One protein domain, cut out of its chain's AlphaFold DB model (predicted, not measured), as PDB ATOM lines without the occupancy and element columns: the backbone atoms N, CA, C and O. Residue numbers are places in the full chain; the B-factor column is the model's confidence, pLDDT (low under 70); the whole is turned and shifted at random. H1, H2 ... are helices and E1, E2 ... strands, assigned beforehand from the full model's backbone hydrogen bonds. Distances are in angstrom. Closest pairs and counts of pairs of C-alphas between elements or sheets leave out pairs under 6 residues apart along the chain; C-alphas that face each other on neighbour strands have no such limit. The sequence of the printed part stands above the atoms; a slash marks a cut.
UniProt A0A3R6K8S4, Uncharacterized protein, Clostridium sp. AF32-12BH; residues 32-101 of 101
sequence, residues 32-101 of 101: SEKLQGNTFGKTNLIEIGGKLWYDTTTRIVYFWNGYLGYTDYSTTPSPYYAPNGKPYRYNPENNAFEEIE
ATOM      1  N   SER A  32      -1.650  12.615 -27.016       66.06
ATOM      2  CA  SER A  32      -1.017  13.840 -26.504       66.06
ATOM      3  C   SER A  32       0.438  14.037 -26.941       66.06
ATOM      4  O   SER A  32       0.993  15.114 -26.749       66.06
ATOM      5  N   GLU A  33       1.048  13.061 -27.617       68.44
ATOM      6  CA  GLU A  33       2.360  13.207 -28.261       68.44
ATOM      7  C   GLU A  33       2.391  14.358 -29.278       68.44
ATOM      8  O   GLU A  33       3.405  15.037 -29.415       68.44
ATOM      9  N   LYS A  34       1.250  14.664 -29.917       62.62
ATOM     10  CA  LYS A  34       1.099  15.839 -30.797       62.62
ATOM     11  C   LYS A  34       1.086  17.178 -30.050       62.62
ATOM     12  O   LYS A  34       1.210  18.222 -30.682       62.62
ATOM     13  N   LEU A  35       0.904  17.156 -28.730       62.69
ATOM     14  CA  LEU A  35       0.953  18.330 -27.853       62.69
ATOM     15  C   LEU A  35       2.374  18.574 -27.311       62.69
ATOM     16  O   LEU A  35       2.579  19.560 -26.607       62.69
ATOM     17  N   GLN A  36       3.348  17.703 -27.616       56.78
ATOM     18  CA  GLN A  36       4.741  17.879 -27.196       56.78
ATOM     19  C   GLN A  36       5.424  19.032 -27.953       56.78
ATOM     20  O   GLN A  36       5.133  19.295 -29.117       56.78
ATOM     21  N   GLY A  37       6.354  19.715 -27.279       59.12
ATOM     22  CA  GLY A  37       6.996  20.949 -27.753       59.12
ATOM     23  C   GLY A  37       6.455  22.189 -27.037       59.12
ATOM     24  O   GLY A  37       5.604  22.073 -26.158       59.12
ATOM     25  N   ASN A  38       6.935  23.381 -27.415       55.56
ATOM     26  CA  ASN A  38       6.461  24.685 -26.916       55.56
ATOM     27  C   ASN A  38       4.988  24.967 -27.291       55.56
ATOM     28  O   ASN A  38       4.627  26.105 -27.544       55.56
ATOM     29  N   THR A  39       4.130  23.960 -27.413       60.62
ATOM     30  CA  THR A  39       2.709  24.118 -27.726       60.62
ATOM     31  C   THR A  39       1.947  24.589 -26.489       60.62
ATOM     32  O   THR A  39       1.069  25.437 -26.595       60.62
ATOM     33  N   PHE A  40       2.328  24.099 -25.304       62.06
ATOM     34  CA  PHE A  40       1.747  24.495 -24.022       62.06
ATOM     35  C   PHE A  40       2.849  24.612 -22.972       62.06
ATOM     36  O   PHE A  40       3.695  23.727 -22.850       62.06
ATOM     37  N   GLY A  41       2.842  25.686 -22.189       66.62
ATOM     38  CA  GLY A  41       3.762  25.826 -21.065       66.62
ATOM     39  C   GLY A  41       4.122  27.268 -20.752       66.62
ATOM     40  O   GLY A  41       3.811  28.190 -21.503       66.62
ATOM     41  N   LYS A  42       4.829  27.457 -19.632       73.62
ATOM     42  CA  LYS A  42       5.207  28.790 -19.138       73.62
ATOM     43  C   LYS A  42       5.978  29.638 -20.149       73.62
ATOM     44  O   LYS A  42       5.934  30.855 -20.075       73.62
ATOM     45  N   THR A  43       6.682  29.000 -21.082       78.81
ATOM     46  CA  THR A  43       7.487  29.667 -22.112       78.81
ATOM     47  C   THR A  43       6.651  30.463 -23.107       78.81
ATOM     48  O   THR A  43       7.188  31.355 -23.752       78.81
ATOM     49  N   ASN A  44       5.356  30.158 -23.223       83.31
ATOM     50  CA  ASN A  44       4.436  30.858 -24.116       83.31
ATOM     51  C   ASN A  44       3.630  31.944 -23.407       83.31
ATOM     52  O   ASN A  44       2.860  32.645 -24.058       83.31
ATOM     53  N   LEU A  45       3.759  32.063 -22.086       87.25
ATOM     54  CA  LEU A  45       3.010  33.041 -21.315       87.25
ATOM     55  C   LEU A  45       3.768  34.366 -21.292       87.25
ATOM     56  O   LEU A  45       4.923  34.427 -20.870       87.25
ATOM     57  N   ILE A  46       3.090  35.434 -21.704       90.62
ATOM     58  CA  ILE A  46       3.584  36.808 -21.592       90.62
ATOM     59  C   ILE A  46       2.688  37.573 -20.623       90.62
ATOM     60  O   ILE A  46       1.465  37.571 -20.772       90.62
ATOM     61  N   GLU A  47       3.301  38.231 -19.637       90.81
ATOM     62  CA  GLU A  47       2.590  39.094 -18.698       90.81
ATOM     63  C   GLU A  47       2.118  40.362 -19.413       90.81
ATOM     64  O   GLU A  47       2.904  41.059 -20.056       90.81
ATOM     65  N   ILE A  48       0.832  40.669 -19.273       94.06
ATOM     66  CA  ILE A  48       0.193  41.885 -19.809       94.06
ATOM     67  C   ILE A  48      -0.185  42.872 -18.696       94.06
ATOM     68  O   ILE A  48      -0.828  43.889 -18.935       94.06
ATOM     69  N   GLY A  49       0.261  42.587 -17.470       90.75
ATOM     70  CA  GLY A  49       0.080  43.411 -16.283       90.75
ATOM     71  C   GLY A  49      -1.058  42.932 -15.387       90.75
ATOM     72  O   GLY A  49      -1.919  42.148 -15.776       90.75
ATOM     73  N   GLY A  50      -1.046  43.386 -14.132       88.69
ATOM     74  CA  GLY A  50      -2.120  43.092 -13.182       88.69
ATOM     75  C   GLY A  50      -2.304  41.601 -12.890       88.69
ATOM     76  O   GLY A  50      -3.427  41.191 -12.606       88.69
ATOM     77  N   LYS A  51      -1.226  40.800 -12.950       89.06
ATOM     78  CA  LYS A  51      -1.260  39.333 -12.782       89.06
ATOM     79  C   LYS A  51      -2.006  38.599 -13.902       89.06
ATOM     80  O   LYS A  51      -2.388  37.441 -13.734       89.06
ATOM     81  N   LEU A  52      -2.214  39.266 -15.035       92.69
ATOM     82  CA  LEU A  52      -2.767  38.670 -16.238       92.69
ATOM     83  C   LEU A  52      -1.640  38.299 -17.194       92.69
ATOM     84  O   LEU A  52      -0.698  39.060 -17.419       92.69
ATOM     85  N   TRP A  53      -1.775  37.114 -17.763       92.75
ATOM     86  CA  TRP A  53      -0.860  36.538 -18.730       92.75
ATOM     87  C   TRP A  53      -1.675  36.073 -19.923       92.75
ATOM     88  O   TRP A  53      -2.810  35.636 -19.746       92.75
ATOM     89  N   TYR A  54      -1.120  36.119 -21.124       92.62
ATOM     90  CA  TYR A  54      -1.733  35.445 -22.266       92.62
ATOM     91  C   TYR A  54      -0.776  34.421 -22.855       92.62
ATOM     92  O   TYR A  54       0.439  34.614 -22.841       92.62
ATOM     93  N   ASP A  55      -1.335  33.329 -23.361       90.62
ATOM     94  CA  ASP A  55      -0.588  32.346 -24.136       90.62
ATOM     95  C   ASP A  55      -0.423  32.853 -25.574       90.62
ATOM     96  O   ASP A  55      -1.405  33.152 -26.250       90.62
ATOM     97  N   THR A  56       0.808  32.966 -26.061       88.75
ATOM     98  CA  THR A  56       1.099  33.541 -27.387       88.75
ATOM     99  C   THR A  56       0.587  32.707 -28.558       88.75
ATOM    100  O   THR A  56       0.455  33.237 -29.661       88.75
ATOM    101  N   THR A  57       0.261  31.431 -28.338       86.88
ATOM    102  CA  THR A  57      -0.236  30.527 -29.384       86.88
ATOM    103  C   THR A  57      -1.752  30.648 -29.528       86.88
ATOM    104  O   THR A  57      -2.280  30.841 -30.620       86.88
ATOM    105  N   THR A  58      -2.467  30.558 -28.412       88.69
ATOM    106  CA  THR A  58      -3.938  30.534 -28.359       88.69
ATOM    107  C   THR A  58      -4.550  31.911 -28.125       88.69
ATOM    108  O   THR A  58      -5.743  32.118 -28.356       88.69
ATOM    109  N   ARG A  59      -3.736  32.862 -27.663       92.56
ATOM    110  CA  ARG A  59      -4.121  34.191 -27.183       92.56
ATOM    111  C   ARG A  59      -5.061  34.184 -25.974       92.56
ATOM    112  O   ARG A  59      -5.547  35.243 -25.595       92.56
ATOM    113  N   ILE A  60      -5.306  33.034 -25.343       94.75
ATOM    114  CA  ILE A  60      -6.173  32.941 -24.162       94.75
ATOM    115  C   ILE A  60      -5.529  33.651 -22.977       94.75
ATOM    116  O   ILE A  60      -4.334  33.483 -22.722       94.75
ATOM    117  N   VAL A  61      -6.336  34.433 -22.259       95.06
ATOM    118  CA  VAL A  61      -5.921  35.161 -21.061       95.06
ATOM    119  C   VAL A  61      -6.100  34.289 -19.828       95.06
ATOM    120  O   VAL A  61      -7.134  33.649 -19.630       95.06
ATOM    121  N   TYR A  62      -5.101  34.324 -18.961       93.38
ATOM    122  CA  TYR A  62      -5.076  33.657 -17.677       93.38
ATOM    123  C   TYR A  62      -4.787  34.661 -16.565       93.38
ATOM    124  O   TYR A  62      -3.944  35.545 -16.702       93.38
ATOM    125  N   PHE A  63      -5.457  34.483 -15.435       91.19
ATOM    126  CA  PHE A  63      -5.084  35.094 -14.172       91.19
ATOM    127  C   PHE A  63      -4.112  34.183 -13.427       91.19
ATOM    128  O   PHE A  63      -4.368  32.987 -13.239       91.19
ATOM    129  N   TRP A  64      -3.016  34.765 -12.947       85.56
ATOM    130  CA  TRP A  64      -2.035  34.048 -12.151       85.56
ATOM    131  C   TRP A  64      -1.496  34.894 -10.998       85.56
ATOM    132  O   TRP A  64      -0.695  35.803 -11.173       85.56
ATOM    133  N   ASN A  65      -1.889  34.533  -9.775       74.75
ATOM    134  CA  ASN A  65      -1.436  35.179  -8.541       74.75
ATOM    135  C   ASN A  65      -0.070  34.686  -8.010       74.75
ATOM    136  O   ASN A  65       0.248  34.911  -6.845       74.75
ATOM    137  N   GLY A  66       0.696  33.960  -8.821       72.06
ATOM    138  CA  GLY A  66       1.993  33.390  -8.457       72.06
ATOM    139  C   GLY A  66       3.150  34.127  -9.125       72.06
ATOM    140  O   GLY A  66       2.943  35.008  -9.956       72.06
ATOM    141  N   TYR A  67       4.374  33.762  -8.752       68.31
ATOM    142  CA  TYR A  67       5.581  34.199  -9.449       68.31
ATOM    143  C   TYR A  67       6.004  33.117 -10.447       68.31
ATOM    144  O   TYR A  67       5.935  31.926 -10.149       68.31
ATOM    145  N   LEU A  68       6.413  33.532 -11.646       66.69
ATOM    146  CA  LEU A  68       6.883  32.642 -12.705       66.69
ATOM    147  C   LEU A  68       8.406  32.447 -12.602       66.69
ATOM    148  O   LEU A  68       9.171  32.834 -13.484       66.69
ATOM    149  N   GLY A  69       8.863  31.869 -11.491       63.94
ATOM    150  CA  GLY A  69      10.272  31.560 -11.260       63.94
ATOM    151  C   GLY A  69      10.744  30.266 -11.929       63.94
ATOM    152  O   GLY A  69       9.977  29.459 -12.466       63.94
ATOM    153  N   TYR A  70      12.058  30.028 -11.890       58.69
ATOM    154  CA  TYR A  70      12.642  28.756 -12.337       58.69
ATOM    155  C   TYR A  70      12.243  27.585 -11.414       58.69
ATOM    156  O   TYR A  70      12.209  26.447 -11.869       58.69
ATOM    157  N   THR A  71      11.900  27.876 -10.154       61.34
ATOM    158  CA  THR A  71      11.582  26.915  -9.081       61.34
ATOM    159  C   THR A  71      10.094  26.806  -8.738       61.34
ATOM    160  O   THR A  71       9.725  25.992  -7.894       61.34
ATOM    161  N   ASP A  72       9.232  27.609  -9.361       60.66
ATOM    162  CA  ASP A  72       7.827  27.721  -8.962       60.66
ATOM    163  C   ASP A  72       6.969  26.728  -9.748       60.66
ATOM    164  O   ASP A  72       6.402  27.032 -10.795       60.66
ATOM    165  N   TYR A  73       6.919  25.495  -9.247       52.84
ATOM    166  CA  TYR A  73       6.264  24.365  -9.916       52.84
ATOM    167  C   TYR A  73       4.800  24.137  -9.509       52.84
ATOM    168  O   TYR A  73       4.188  23.184  -9.983       52.84
ATOM    169  N   SER A  74       4.211  24.978  -8.652       55.53
ATOM    170  CA  SER A  74       3.030  24.548  -7.879       55.53
ATOM    171  C   SER A  74       1.775  25.414  -8.002       55.53
ATOM    172  O   SER A  74       0.845  25.213  -7.227       55.53
ATOM    173  N   THR A  75       1.698  26.367  -8.936       67.31
ATOM    174  CA  THR A  75       0.449  27.128  -9.136       67.31
ATOM    175  C   THR A  75       0.005  27.092 -10.589       67.31
ATOM    176  O   THR A  75       0.739  27.488 -11.489       67.31
ATOM    177  N   THR A  76      -1.196  26.560 -10.817       71.44
ATOM    178  CA  THR A  76      -1.804  26.478 -12.143       71.44
ATOM    179  C   THR A  76      -2.514  27.802 -12.446       71.44
ATOM    180  O   THR A  76      -3.384  28.202 -11.665       71.44
ATOM    181  N   PRO A  77      -2.172  28.500 -13.542       83.75
ATOM    182  CA  PRO A  77      -2.904  29.691 -13.958       83.75
ATOM    183  C   PRO A  77      -4.366  29.337 -14.269       83.75
ATOM    184  O   PRO A  77      -4.655  28.278 -14.824       83.75
ATOM    185  N   SER A  78      -5.298  30.215 -13.899       90.19
ATOM    186  CA  SER A  78      -6.733  30.026 -14.162       90.19
ATOM    187  C   SER A  78      -7.155  30.869 -15.364       90.19
ATOM    188  O   SER A  78      -6.763  32.035 -15.413       90.19
ATOM    189  N   PRO A  79      -7.941  30.353 -16.327       93.62
ATOM    190  CA  PRO A  79      -8.433  31.177 -17.427       93.62
ATOM    191  C   PRO A  79      -9.231  32.378 -16.907       93.62
ATOM    192  O   PRO A  79      -9.978  32.265 -15.932       93.62
ATOM    193  N   TYR A  80      -9.065  33.532 -17.547       95.50
ATOM    194  CA  TYR A  80      -9.825  34.735 -17.229       95.50
ATOM    195  C   TYR A  80     -11.069  34.792 -18.118       95.50
ATOM    196  O   TYR A  80     -10.967  34.979 -19.329       95.50
ATOM    197  N   TYR A  81     -12.238  34.561 -17.520       96.12
ATOM    198  CA  TYR A  81     -13.493  34.354 -18.242       96.12
ATOM    199  C   TYR A  81     -14.248  35.655 -18.530       96.12
ATOM    200  O   TYR A  81     -14.338  36.540 -17.678       96.12
ATOM    201  N   ALA A  82     -14.835  35.722 -19.722       96.19
ATOM    202  CA  ALA A  82     -15.815  36.718 -20.127       96.19
ATOM    203  C   ALA A  82     -17.224  36.367 -19.596       96.19
ATOM    204  O   ALA A  82     -17.469  35.218 -19.205       96.19
ATOM    205  N   PRO A  83     -18.191  37.310 -19.613       96.69
ATOM    206  CA  PRO A  83     -19.565  37.065 -19.159       96.69
ATOM    207  C   PRO A  83     -20.279  35.916 -19.881       96.69
ATOM    208  O   PRO A  83     -21.191  35.310 -19.323       96.69
ATOM    209  N   ASN A  84     -19.854  35.589 -21.104       94.69
ATOM    210  CA  ASN A  84     -20.390  34.478 -21.888       94.69
ATOM    211  C   ASN A  84     -19.893  33.086 -21.431       94.69
ATOM    212  O   ASN A  84     -20.265  32.073 -22.022       94.69
ATOM    213  N   GLY A  85     -19.048  33.019 -20.394       95.38
ATOM    214  CA  GLY A  85     -18.518  31.774 -19.835       95.38
ATOM    215  C   GLY A  85     -17.334  31.181 -20.603       95.38
ATOM    216  O   GLY A  85     -16.825  30.129 -20.211       95.38
ATOM    217  N   LYS A  86     -16.859  31.839 -21.666       96.06
ATOM    218  CA  LYS A  86     -15.631  31.482 -22.391       96.06
ATOM    219  C   LYS A  86     -14.459  32.342 -21.903       96.06
ATOM    220  O   LYS A  86     -14.679  33.432 -21.376       96.06
ATOM    221  N   PRO A  87     -13.206  31.882 -22.034       96.50
ATOM    222  CA  PRO A  87     -12.054  32.718 -21.716       96.50
ATOM    223  C   PRO A  87     -11.960  33.937 -22.642       96.50
ATOM    224  O   PRO A  87     -12.320  33.854 -23.817       96.50
ATOM    225  N   TYR A  88     -11.419  35.042 -22.137       97.44
ATOM    226  CA  TYR A  88     -11.004  36.159 -22.980       97.44
ATOM    227  C   TYR A  88      -9.822  35.769 -23.867       97.44
ATOM    228  O   TYR A  88      -8.930  35.014 -23.460       97.44
ATOM    229  N   ARG A  89      -9.781  36.358 -25.063       96.56
ATOM    230  CA  ARG A  89      -8.618  36.352 -25.948       96.56
ATOM    231  C   ARG A  89      -7.951  37.726 -25.931       96.56
ATOM    232  O   ARG A  89      -8.631  38.735 -26.044       96.56
ATOM    233  N   TYR A  90      -6.633  37.788 -25.801       97.19
ATOM    234  CA  TYR A  90      -5.881  39.039 -25.869       97.19
ATOM    235  C   TYR A  90      -5.496  39.375 -27.310       97.19
ATOM    236  O   TYR A  90      -4.993  38.525 -28.049       97.19
ATOM    237  N   ASN A  91      -5.704  40.626 -27.708       95.75
ATOM    238  CA  ASN A  91      -5.231  41.159 -28.973       95.75
ATOM    239  C   ASN A  91      -4.007  42.065 -28.734       95.75
ATOM    240  O   ASN A  91      -4.158  43.181 -28.231       95.75
ATOM    241  N   PRO A  92      -2.789  41.612 -29.095       93.62
ATOM    242  CA  PRO A  92      -1.573  42.386 -28.868       93.62
ATOM    243  C   PRO A  92      -1.453  43.627 -29.765       93.62
ATOM    244  O   PRO A  92      -0.714  44.539 -29.410       93.62
ATOM    245  N   GLU A  93      -2.184  43.701 -30.883       95.19
ATOM    246  CA  GLU A  93      -2.111  44.829 -31.827       95.19
ATOM    247  C   GLU A  93      -2.761  46.099 -31.267       95.19
ATOM    248  O   GLU A  93      -2.358  47.215 -31.594       95.19
ATOM    249  N   ASN A  94      -3.782  45.940 -30.423       95.81
ATOM    250  CA  ASN A  94      -4.549  47.049 -29.853       95.81
ATOM    251  C   ASN A  94      -4.659  47.003 -28.321       95.81
ATOM    252  O   ASN A  94      -5.333  47.856 -27.746       95.81
ATOM    253  N   ASN A  95      -3.986  46.049 -27.669       95.19
ATOM    254  CA  ASN A  95      -3.974  45.872 -26.217       95.19
ATOM    255  C   ASN A  95      -5.391  45.734 -25.619       95.19
ATOM    256  O   ASN A  95      -5.717  46.358 -24.606       95.19
ATOM    257  N   ALA A  96      -6.252  44.944 -26.270       96.50
ATOM    258  CA  ALA A  96      -7.640  44.746 -25.858       96.50
ATOM    259  C   ALA A  96      -7.988  43.269 -25.628       96.50
ATOM    260  O   ALA A  96      -7.353  42.362 -26.172       96.50
ATOM    261  N   PHE A  97      -9.034  43.034 -24.834       96.62
ATOM    262  CA  PHE A  97      -9.659  41.720 -24.714       96.62
ATOM    263  C   PHE A  97     -10.791  41.565 -25.721       96.62
ATOM    264  O   PHE A  97     -11.619  42.456 -25.900       96.62
ATOM    265  N   GLU A  98     -10.823  40.400 -26.348       96.81
ATOM    266  CA  GLU A  98     -11.838  39.964 -27.288       96.81
ATOM    267  C   GLU A  98     -12.612  38.803 -26.665       96.81
ATOM    268  O   GLU A  98     -12.022  37.858 -26.127       96.81
ATOM    269  N   GLU A  99     -13.936  38.867 -26.740       96.19
ATOM    270  CA  GLU A  99     -14.782  37.729 -26.401       96.19
ATOM    271  C   GLU A  99     -14.731  36.691 -27.523       96.19
ATOM    272  O   GLU A  99     -14.669  37.022 -28.708       96.19
ATOM    273  N   ILE A 100     -14.737  35.418 -27.138       92.69
ATOM    274  CA  ILE A 100     -14.833  34.306 -28.081       92.69
ATOM    275  C   ILE A 100     -16.315  34.025 -28.313       92.69
ATOM    276  O   ILE A 100     -17.045  33.816 -27.344       92.69
ATOM    277  N   GLU A 101     -16.740  34.007 -29.577       88.06
ATOM    278  CA  GLU A 101     -18.112  33.665 -29.986       88.06
ATOM    279  C   GLU A 101     -18.433  32.184 -29.825       88.06
ATOM    280  O   GLU A 101     -17.539  31.311 -29.968       88.06
TER     281      GLU A 101
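Overview. This is residues 32 to 101 of the 101 residues of an uncharacterized protein of Clostridium sp. AF32-12BH (UniProt A0A3R6K8S4). Little regular structure is present: a small three-strand sheet, E1-E2-E3, has the hairpin E4-E5 over one face, with E4 next to E2 and E3, a long loop, residues 64 to 88, linking E3 to E4, and residues 32 to 37 sticking out. The 70 printed residues include H1, then E1 to E5, mostly strand, with 22 in named elements; both sheets are antiparallel. The whole is compact, radius of gyration of the C-alphas 12.6 A, spanning 33 by 30 by 24 A.

Along the chain. E1, residues 45 to 49, spans 11.9 A from C-alpha 45 at (3.010, 33.041, -21.315); E2 is 52 to 55, 10.3 A; E3, 61 to 63. E4 is 89 to 91; E5, 96 to 98, ends at (-11.838, 39.964, -27.288). H1 is 32 to 35.

Arrangement. E1, E2 and E3 form a meander, each strand the antiparallel neighbour of the one before: N 46 and O 54 are 3.0 A apart, N 62 and O 53 2.8 A, within hydrogen-bond range. In the E4-E5 hairpin, N 91 and O 96 are 2.8 A apart. E3 and E4 are near each other, closest C-alphas Val 61 and Arg 89, 5.7 A. H1, too short for an O i to N i+4 pair, is not on the three-strand sheet.

Size, cuts and confidence. C-alphas 71 and 101 are farthest apart, 36.9 A. The printed part has no cut; E3 to E4 is a long link. pLDDT is under 70 at residues 32 to 41 and 67 to 75.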